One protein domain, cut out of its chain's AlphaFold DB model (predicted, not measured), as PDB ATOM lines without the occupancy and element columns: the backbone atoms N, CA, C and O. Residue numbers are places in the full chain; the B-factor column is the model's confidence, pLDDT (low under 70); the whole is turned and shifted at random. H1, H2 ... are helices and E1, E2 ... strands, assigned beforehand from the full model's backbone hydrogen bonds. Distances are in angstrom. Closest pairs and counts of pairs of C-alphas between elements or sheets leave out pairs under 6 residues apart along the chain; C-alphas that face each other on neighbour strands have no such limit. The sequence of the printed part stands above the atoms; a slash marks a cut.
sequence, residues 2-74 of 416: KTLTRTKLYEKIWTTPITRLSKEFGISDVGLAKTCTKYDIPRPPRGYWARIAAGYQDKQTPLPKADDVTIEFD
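What this domain is: This is residues 2 to 74 of the 416 residues of the protein "Unannotated" of Lentimonas sp. CC11 (UniProt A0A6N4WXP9). Three short helices, H1, H2 and H3, make a small loose cluster, with a two-strand ribbon of E1 and E2 at one end of the longest axis and the short helix H4 at the other. Residues 50 to 55, of which 50 to 53 belong to H4, stick out, and a long stretch without a named element, residues 54 to 69, runs back from H4 to E2; the C-alphas of the first and last printed residues, Lys 2 and Asp 74, are 6.4 A apart. The printed part has 73 residues, with four named helices and two named strands in the order E1, H1, H2, H3, H4, E2. The sheet has the order E1 - E2 and is antiparallel, and the class is mostly helix. The whole is compact, with a radius of gyration of the C-alphas of 12.3 A and spans of 35 by 28 by 15 A.

Where its parts are: Strand E1, residues 2 to 5, begins at C-alpha 2 at (58.538, 38.466, 159.410). H1, residues 6 to 15, is 14.5 A long from first to last C-alpha and begins at C-alpha 6 at (49.567, 36.048, 150.271). H2, residues 18 to 24, measures 10.1 A, and H3, residues 29 to 38, measures 14.2 A. H4, residues 48 to 53, measures 8.6 A. Strand E2, residues 70 to 73, ends at C-alpha 73 at (57.250, 42.962, 157.417); E1 measures 10.6 A and E2 10.1 A.

How they stand to each other: E1 and E2 are antiparallel neighbours, with 154 degrees between their directions. N 2 and O 73 are 2.8 A apart and N 4 and O 71 are 3.0 A apart, both within hydrogen-bond range. The closest C-alphas of H1 and E2, those of Arg 6 and Thr 70, are 6.3 A apart. H1 and H2 are close but not clearly touching, with the closest C-alphas, Ile 13 and Leu 21, 7.4 A apart; they run opposite ways at a steep tilt of 60 degrees. H2 and H3 touch, about perpendicular at 83 degrees, with the closest C-alphas, Thr 19 and Asp 29, 5.2 A apart. H1 and H3 are near each other, with 7 pairs of C-alphas within 10 A. H4 is apart from H1, H2 and H3. In H1, H3 and H4 every O i to N i+4 pair is within hydrogen-bond range; in H2 it is 1 of 3, beside 3 of 4 O i to N i+3 pairs.

The domain as a whole: The C-alphas farthest apart, those of Gly 55 and Asp 74, are 36.2 A apart, while those of Lys 2 and Asp 74 are 6.4 A apart. The printed part has no cut. The link H4 to E2, 16 residues, is long. Mean pLDDT of the printed part is 91.1, and no printed residue is under 70.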
ATOM      1  N   LYS A   2      59.601  39.481 159.374       89.44
ATOM      2  CA  LYS A   2      58.538  38.466 159.410       89.44
ATOM      3  C   LYS A   2      57.983  38.334 157.997       89.44
ATOM      4  O   LYS A   2      57.505  39.325 157.452       89.44
ATOM      5  N   THR A   3      58.072  37.147 157.415       91.75
ATOM      6  CA  THR A   3      57.640  36.872 156.042       91.75
ATOM      7  C   THR A   3      56.457  35.914 156.042       91.75
ATOM      8  O   THR A   3      56.353  35.026 156.892       91.75
ATOM      9  N   LEU A   4      55.514  36.128 155.131       93.38
ATOM     10  CA  LEU A   4      54.374  35.238 154.935       93.38
ATOM     11  C   LEU A   4      53.840  35.349 153.513       93.38
ATOM     12  O   LEU A   4      53.912  36.412 152.907       93.38
ATOM     13  N   THR A   5      53.283  34.263 152.995       94.94
ATOM     14  CA  THR A   5      52.686  34.270 151.660       94.94
ATOM     15  C   THR A   5      51.326  34.968 151.662       94.94
ATOM     16  O   THR A   5      50.679  35.095 152.712       94.94
ATOM     17  N   ARG A   6      50.882  35.427 150.487       94.81
ATOM     18  CA  ARG A   6      49.567  36.048 150.271       94.81
ATOM     19  C   ARG A   6      48.432  35.172 150.817       94.81
ATOM     20  O   ARG A   6      47.551  35.681 151.510       94.81
ATOM     21  N   THR A   7      48.499  33.864 150.594       93.88
ATOM     22  CA  THR A   7      47.515  32.875 151.058       93.88
ATOM     23  C   THR A   7      47.498  32.771 152.582       93.88
ATOM     24  O   THR A   7      46.442  32.885 153.202       93.88
ATOM     25  N   LYS A   8      48.672  32.689 153.220       94.00
ATOM     26  CA  LYS A   8      48.770  32.680 154.690       94.00
ATOM     27  C   LYS A   8      48.286  33.986 155.317       94.00
ATOM     28  O   LYS A   8      47.760  33.979 156.433       94.00
ATOM     29  N   LEU A   9      48.476  35.122 154.638       93.62
ATOM     30  CA  LEU A   9      47.943  36.399 155.107       93.62
ATOM     31  C   LEU A   9      46.412  36.402 155.058       93.62
ATOM     32  O   LEU A   9      45.781  36.818 156.028       93.62
ATOM     33  N   TYR A  10      45.836  35.922 153.954       94.81
ATOM     34  CA  TYR A  10      44.393  35.775 153.784       94.81
ATOM     35  C   TYR A  10      43.787  34.923 154.903       94.81
ATOM     36  O   TYR A  10      42.911  35.407 155.617       94.81
ATOM     37  N   GLU A  11      44.316  33.721 155.147       94.06
ATOM     38  CA  GLU A  11      43.849  32.850 156.234       94.06
ATOM     39  C   GLU A  11      43.848  33.588 157.579       94.06
ATOM     40  O   GLU A  11      42.829  33.652 158.265       94.06
ATOM     41  N   LYS A  12      44.961  34.253 157.920       93.62
ATOM     42  CA  LYS A  12      45.089  35.001 159.179       93.62
ATOM     43  C   LYS A  12      44.091  36.149 159.314       93.62
ATOM     44  O   LYS A  12      43.642  36.425 160.426       93.62
ATOM     45  N   ILE A  13      43.765  36.836 158.222       93.06
ATOM     46  CA  ILE A  13      42.798  37.944 158.210       93.06
ATOM     47  C   ILE A  13      41.373  37.449 158.475       93.06
ATOM     48  O   ILE A  13      40.585  38.176 159.082       93.06
ATOM     49  N   TRP A  14      41.045  36.232 158.036       92.62
ATOM     50  CA  TRP A  14      39.730  35.618 158.237       92.62
ATOM     51  C   TRP A  14      39.615  34.827 159.547       92.62
ATOM     52  O   TRP A  14      38.495  34.571 159.986       92.62
ATOM     53  N   THR A  15      40.731  34.511 160.219       91.38
ATOM     54  CA  THR A  15      40.742  33.898 161.564       91.38
ATOM     55  C   THR A  15      40.930  34.900 162.703       91.38
ATOM     56  O   THR A  15      40.485  34.649 163.820       91.38
ATOM     57  N   THR A  16      41.579  36.039 162.444       90.81
ATOM     58  CA  THR A  16      41.942  37.012 163.479       90.81
ATOM     59  C   THR A  16      41.544  38.429 163.063       90.81
ATOM     60  O   THR A  16      41.942  38.884 161.987       90.81
ATOM     61  N   PRO A  17      40.854  39.201 163.928       91.56
ATOM     62  CA  PRO A  17      40.560  40.601 163.652       91.56
ATOM     63  C   PRO A  17      41.818  41.408 163.319       91.56
ATOM     64  O   PRO A  17      42.835  41.334 164.019       91.56
ATOM     65  N   ILE A  18      41.728  42.242 162.280       91.31
ATOM     66  CA  ILE A  18      42.857  43.018 161.743       91.31
ATOM     67  C   ILE A  18      43.538  43.899 162.805       91.31
ATOM     68  O   ILE A  18      44.751  44.081 162.771       91.31
ATOM     69  N   THR A  19      42.772  44.386 163.785       89.75
ATOM     70  CA  THR A  19      43.233  45.215 164.911       89.75
ATOM     71  C   THR A  19      44.164  44.469 165.867       89.75
ATOM     72  O   THR A  19      45.038  45.077 166.489       89.75
ATOM     73  N   ARG A  20      43.993  43.148 165.996       91.81
ATOM     74  CA  ARG A  20      44.886  42.274 166.765       91.81
ATOM     75  C   ARG A  20      46.061  41.833 165.902       91.81
ATOM     76  O   ARG A  20      47.203  41.949 166.335       91.81
ATOM     77  N   LEU A  21      45.778  41.409 164.670       93.44
ATOM     78  CA  LEU A  21      46.778  40.897 163.738       93.44
ATOM     79  C   LEU A  21      47.847  41.947 163.383       93.44
ATOM     80  O   LEU A  21      49.033  41.633 163.328       93.44
ATOM     81  N   SER A  22      47.468  43.217 163.212       93.19
ATOM     82  CA  SER A  22      48.409  44.290 162.857       93.19
ATOM     83  C   SER A  22      49.507  44.506 163.904       93.19
ATOM     84  O   SER A  22      50.634  44.866 163.551       93.19
ATOM     85  N   LYS A  23      49.211  44.246 165.189       91.69
ATOM     86  CA  LYS A  23      50.178  44.369 166.292       91.69
ATOM     87  C   LYS A  23      51.331  43.378 166.145       91.69
ATOM     88  O   LYS A  23      52.470  43.743 166.420       91.69
ATOM     89  N   GLU A  24      51.061  42.170 165.648       90.88
ATOM     90  CA  GLU A  24      52.095  41.155 165.410       90.88
ATOM     91  C   GLU A  24      53.100  41.561 164.328       90.88
ATOM     92  O   GLU A  24      54.233  41.081 164.323       90.88
ATOM     93  N   PHE A  25      52.683  42.428 163.407       91.12
ATOM     94  CA  PHE A  25      53.512  42.940 162.317       91.12
ATOM     95  C   PHE A  25      54.133  44.310 162.631       91.12
ATOM     96  O   PHE A  25      54.850  44.872 161.807       91.12
ATOM     97  N   GLY A  26      53.864  44.870 163.817       88.69
ATOM     98  CA  GLY A  26      54.355  46.190 164.219       88.69
ATOM     99  C   GLY A  26      53.689  47.366 163.491       88.69
ATOM    100  O   GLY A  26      54.119  48.504 163.662       88.69
ATOM    101  N   ILE A  27      52.620  47.147 162.719       91.75
ATOM    102  CA  ILE A  27      51.960  48.170 161.886       91.75
ATOM    103  C   ILE A  27      50.578  48.566 162.428       91.75
ATOM    104  O   ILE A  27      50.051  47.959 163.364       91.75
ATOM    105  N   SER A  28      49.998  49.643 161.892       91.69
ATOM    106  CA  SER A  28      48.605  50.002 162.183       91.69
ATOM    107  C   SER A  28      47.637  49.067 161.456       91.69
ATOM    108  O   SER A  28      47.983  48.462 160.443       91.69
ATOM    109  N   ASP A  29      46.416  48.973 161.966       91.31
ATOM    110  CA  ASP A  29      45.278  48.318 161.314       91.31
ATOM    111  C   ASP A  29      45.037  48.854 159.892       91.31
ATOM    112  O   ASP A  29      44.879  48.070 158.958       91.31
ATOM    113  N   VAL A  30      45.122  50.173 159.696       90.81
ATOM    114  CA  VAL A  30      45.059  50.818 158.374       90.81
ATOM    115  C   VAL A  30      46.258  50.428 157.505       90.81
ATOM    116  O   VAL A  30      46.102  50.201 156.309       90.81
ATOM    117  N   GLY A  31      47.458  50.329 158.084       90.94
ATOM    118  CA  GLY A  31      48.656  49.885 157.367       90.94
ATOM    119  C   GLY A  31      48.524  48.443 156.875       90.94
ATOM    120  O   GLY A  31      48.835  48.147 155.720       90.94
ATOM    121  N   LEU A  32      47.979  47.563 157.717       93.50
ATOM    122  CA  LEU A  32      47.689  46.190 157.327       93.50
ATOM    123  C   LEU A  32      46.568  46.140 156.277       93.50
ATOM    124  O   LEU A  32      46.708  45.436 155.285       93.50
ATOM    125  N   ALA A  33      45.514  46.950 156.417       92.50
ATOM    126  CA  ALA A  33      44.445  47.052 155.424       92.50
ATOM    127  C   ALA A  33      44.961  47.506 154.049       92.50
ATOM    128  O   ALA A  33      44.616  46.895 153.042       92.50
ATOM    129  N   LYS A  34      45.835  48.521 154.006       94.06
ATOM    130  CA  LYS A  34      46.509  48.960 152.774       94.06
ATOM    131  C   LYS A  34      47.354  47.849 152.160       94.06
ATOM    132  O   LYS A  34      47.381  47.712 150.943       94.06
ATOM    133  N   THR A  35      48.008  47.046 152.997       93.31
ATOM    134  CA  THR A  35      48.765  45.875 152.539       93.31
ATOM    135  C   THR A  35      47.833  44.849 151.894       93.31
ATOM    136  O   THR A  35      48.121  44.378 150.802       93.31
ATOM    137  N   CYS A  36      46.672  44.576 152.497       92.88
ATOM    138  CA  CYS A  36      45.665  43.682 151.915       92.88
ATOM    139  C   CYS A  36      45.175  44.197 150.558       92.88
ATOM    140  O   CYS A  36      45.136  43.438 149.602       92.88
ATOM    141  N   THR A  37      44.856  45.492 150.459       92.88
ATOM    142  CA  THR A  37      44.435  46.115 149.196       92.88
ATOM    143  C   THR A  37      45.525  46.031 148.129       92.88
ATOM    144  O   THR A  37      45.224  45.720 146.986       92.88
ATOM    145  N   LYS A  38      46.791  46.263 148.496       93.19
ATOM    146  CA  LYS A  38      47.926  46.184 147.567       93.19
ATOM    147  C   LYS A  38      48.091  44.789 146.953       93.19
ATOM    148  O   LYS A  38      48.458  44.693 145.791       93.19
ATOM    149  N   TYR A  39      47.845  43.736 147.732       92.94
ATOM    150  CA  TYR A  39      47.993  42.340 147.297       92.94
ATOM    151  C   TYR A  39      46.660  41.674 146.931       92.94
ATOM    152  O   TYR A  39      46.585  40.446 146.879       92.94
ATOM    153  N   ASP A  40      45.613  42.473 146.715       92.81
ATOM    154  CA  ASP A  40      44.270  42.012 146.359       92.81
ATOM    155  C   ASP A  40      43.762  40.874 147.268       92.81
ATOM    156  O   ASP A  40      43.371  39.788 146.834       92.81
ATOM    157  N   ILE A  41      43.872  41.097 148.578       93.94
ATOM    158  CA  ILE A  41      43.414  40.175 149.616       93.94
ATOM    159  C   ILE A  41      42.071  40.689 150.149       93.94
ATOM    160  O   ILE A  41      42.037  41.750 150.793       93.94
ATOM    161  N   PRO A  42      40.961  39.958 149.931       93.25
ATOM    162  CA  PRO A  42      39.663  40.356 150.439       93.25
ATOM    163  C   PRO A  42      39.654  40.264 151.965       93.25
ATOM    164  O   PRO A  42      40.181  39.328 152.570       93.25
ATOM    165  N   ARG A  43      39.051  41.274 152.591       93.56
ATOM    166  CA  ARG A  43      38.949  41.400 154.046       93.56
ATOM    167  C   ARG A  43      37.500  41.184 154.482       93.56
ATOM    168  O   ARG A  43      36.601  41.567 153.732       93.56
ATOM    169  N   PRO A  44      37.267  40.677 155.703       90.56
ATOM    170  CA  PRO A  44      35.929  40.601 156.260       90.56
ATOM    171  C   PRO A  44      35.225  41.970 156.238       90.56
ATOM    172  O   PRO A  44      35.856  42.980 156.587       90.56
ATOM    173  N   PRO A  45      33.940  42.034 155.843       87.81
ATOM    174  CA  PRO A  45      33.194  43.285 155.816       87.81
ATOM    175  C   PRO A  45      33.016  43.864 157.225       87.81
ATOM    176  O   PRO A  45      33.156  43.179 158.244       87.81
ATOM    177  N   ARG A  46      32.689  45.159 157.300       84.62
ATOM    178  CA  ARG A  46      32.409  45.814 158.585       84.62
ATOM    179  C   ARG A  46      31.247  45.092 159.275       84.62
ATOM    180  O   ARG A  46      30.217  44.854 158.662       84.62
ATOM    181  N   GLY A  47      31.429  44.748 160.548       84.25
ATOM    182  CA  GLY A  47      30.432  44.007 161.327       84.25
ATOM    183  C   GLY A  47      30.548  42.482 161.247       84.25
ATOM    184  O   GLY A  47      29.967  41.826 162.104       84.25
ATOM    185  N   TYR A  48      31.353  41.914 160.335       90.12
ATOM    186  CA  TYR A  48      31.568  40.459 160.234       90.12
ATOM    187  C   TYR A  48      31.913  39.830 161.589       90.12
ATOM    188  O   TYR A  48      31.227  38.932 162.057       90.12
ATOM    189  N   TRP A  49      32.918  40.366 162.286       88.81
ATOM    190  CA  TRP A  49      33.346  39.834 163.582       88.81
ATOM    191  C   TRP A  49      32.279  39.944 164.678       88.81
ATOM    192  O   TRP A  49      32.209  39.071 165.536       88.81
ATOM    193  N   ALA A  50      31.430  40.977 164.638       88.50
ATOM    194  CA  ALA A  50      30.311  41.109 165.571       88.50
ATOM    195  C   ALA A  50      29.218  40.069 165.281       88.50
ATOM    196  O   ALA A  50      28.650  39.501 166.207       88.50
ATOM    197  N   ARG A  51      28.970  39.772 164.001       88.12
ATOM    198  CA  ARG A  51      28.018  38.740 163.572       88.12
ATOM    199  C   ARG A  51      28.507  37.332 163.906       88.12
ATOM    200  O   ARG A  51      27.733  36.560 164.459       88.12
ATOM    201  N   ILE A  52      29.786  37.033 163.671       88.38
ATOM    202  CA  ILE A  52      30.404  35.773 164.113       88.38
ATOM    203  C   ILE A  52      30.300  35.623 165.639       88.38
ATOM    204  O   ILE A  52      29.909  34.566 166.122       88.38
ATOM    205  N   ALA A  53      30.584  36.683 166.408       87.19
ATOM    206  CA  ALA A  53      30.451  36.660 167.868       87.19
ATOM    207  C   ALA A  53      28.998  36.457 168.342       87.19
ATOM    208  O   ALA A  53      28.775  35.856 169.387       87.19
ATOM    209  N   ALA A  54      28.019  36.918 167.560       90.50
ATOM    210  CA  ALA A  54      26.594  36.693 167.793       90.50
ATOM    211  C   ALA A  54      26.081  35.337 167.250       90.50
ATOM    212  O   ALA A  54      24.874  35.113 167.228       90.50
ATOM    213  N   GLY A  55      26.971  34.440 166.804       89.81
ATOM    214  CA  GLY A  55      26.635  33.078 166.371       89.81
ATOM    215  C   GLY A  55      26.191  32.935 164.912       89.81
ATOM    216  O   GLY A  55      25.815  31.840 164.497       89.81
ATOM    217  N   TYR A  56      26.241  34.000 164.108       86.94
ATOM    218  CA  TYR A  56      25.908  33.920 162.683       86.94
ATOM    219  C   TYR A  56      27.036  33.263 161.881       86.94
ATOM    220  O   TYR A  56      28.214  33.510 162.132       86.94
ATOM    221  N   GLN A  57      26.677  32.487 160.857       81.25
ATOM    222  CA  GLN A  57      27.625  31.934 159.888       81.25
ATOM    223  C   GLN A  57      27.674  32.815 158.639       81.25
ATOM    224  O   GLN A  57      26.804  32.742 157.772       81.25
ATOM    225  N   ASP A  58      28.697  33.663 158.554       82.81
ATOM    226  CA  ASP A  58      28.932  34.503 157.383       82.81
ATOM    227  C   ASP A  58      29.845  33.842 156.356       82.81
ATOM    228  O   ASP A  58      30.857  33.228 156.694       82.81
ATOM    229  N   LYS A  59      29.501  34.008 155.072       83.94
ATOM    230  CA  LYS A  59      30.301  33.484 153.963       83.94
ATOM    231  C   LYS A  59      31.614  34.258 153.848       83.94
ATOM    232  O   LYS A  59      31.612  35.487 153.779       83.94
ATOM    233  N   GLN A  60      32.723  33.525 153.784       88.81
ATOM    234  CA  GLN A  60      34.036  34.100 153.509       88.81
ATOM    235  C   GLN A  60      34.179  34.399 152.016       88.81
ATOM    236  O   GLN A  60      33.837  33.564 151.176       88.81
ATOM    237  N   THR A  61      34.679  35.588 151.679       90.25
ATOM    238  CA  THR A  61      34.945  35.957 150.285       90.25
ATOM    239  C   THR A  61      36.203  35.230 149.817       90.25
ATOM    240  O   THR A  61      37.259  35.484 150.395       90.25
ATOM    241  N   PRO A  62      36.130  34.374 148.782       91.25
ATOM    242  CA  PRO A  62      37.275  33.592 148.340       91.25
ATOM    243  C   PRO A  62      38.408  34.493 147.841       91.25
ATOM    244  O   PRO A  62      38.173  35.547 147.247       91.25
ATOM    245  N   LEU A  63      39.645  34.054 148.066       92.75
ATOM    246  CA  LEU A  63      40.845  34.745 147.603       92.75
ATOM    247  C   LEU A  63      40.896  34.744 146.056       92.75
ATOM    248  O   LEU A  63      40.863  33.663 145.461       92.75
ATOM    249  N   PRO A  64      40.998  35.912 145.386       92.00
ATOM    250  CA  PRO A  64      41.132  35.979 143.932       92.00
ATOM    251  C   PRO A  64      42.355  35.207 143.431       92.00
ATOM    252  O   PRO A  64      43.401  35.194 144.095       92.00
ATOM    253  N   LYS A  65      42.233  34.582 142.252       89.25
ATOM    254  CA  LYS A  65      43.332  33.855 141.600       89.25
ATOM    255  C   LYS A  65      44.433  34.841 141.200       89.25
ATOM    256  O   LYS A  65      44.228  35.662 140.314       89.25
ATOM    257  N   ALA A  66      45.575  34.745 141.867       89.12
ATOM    258  CA  ALA A  66      46.794  35.503 141.606       89.12
ATOM    259  C   ALA A  66      47.984  34.755 142.230       89.12
ATOM    260  O   ALA A  66      47.773  33.860 143.054       89.12
ATOM    261  N   ASP A  67      49.206  35.145 141.872       89.06
ATOM    262  CA  ASP A  67      50.428  34.519 142.384       89.06
ATOM    263  C   ASP A  67      50.534  34.623 143.914       89.06
ATOM    264  O   ASP A  67      50.224  35.657 144.522       89.06
ATOM    265  N   ASP A  68      50.996  33.543 144.553       91.75
ATOM    266  CA  ASP A  68      51.192  33.494 146.005       91.75
ATOM    267  C   ASP A  68      52.508  34.176 146.406       91.75
ATOM    268  O   ASP A  68      53.494  33.543 146.778       91.75
ATOM    269  N   VAL A  69      52.534  35.503 146.285       93.00
ATOM    270  CA  VAL A  69      53.715  36.321 146.578       93.00
ATOM    271  C   VAL A  69      54.066  36.332 148.069       93.00
ATOM    272  O   VAL A  69      53.191  36.342 148.941       93.00
ATOM    273  N   THR A  70      55.364  36.392 148.377       93.56
ATOM    274  CA  THR A  70      55.864  36.568 149.747       93.56
ATOM    275  C   THR A  70      55.787  38.035 150.159       93.56
ATOM    276  O   THR A  70      56.308  38.922 149.486       93.56
ATOM    277  N   ILE A  71      55.150  38.290 151.298       93.44
ATOM    278  CA  ILE A  71      54.972  39.611 151.894       93.44
ATOM    279  C   ILE A  71      55.888  39.723 153.108       93.44
ATOM    280  O   ILE A  71      55.818  38.912 154.037       93.44
ATOM    281  N   GLU A  72      56.726  40.756 153.117       93.12
ATOM    282  CA  GLU A  72      57.702  40.993 154.178       93.12
ATOM    283  C   GLU A  72      57.298  42.156 155.086       93.12
ATOM    284  O   GLU A  72      56.897  43.230 154.633       93.12
ATOM    285  N   PHE A  73      57.454  41.948 156.392       91.94
ATOM    286  CA  PHE A  73      57.250  42.962 157.417       91.94
ATOM    287  C   PHE A  73      58.513  43.108 158.265       91.94
ATOM    288  O   PHE A  73      58.893  42.197 159.013       91.94
ATOM    289  N   ASP A  74      59.133  44.286 158.225       93.38
ATOM    290  CA  ASP A  74      60.169  44.642 159.191       93.38
ATOM    291  C   ASP A  74      59.529  45.080 160.513       93.38
ATOM    292  O   ASP A  74      59.235  46.253 160.751       93.38
TER     293      ASP A  74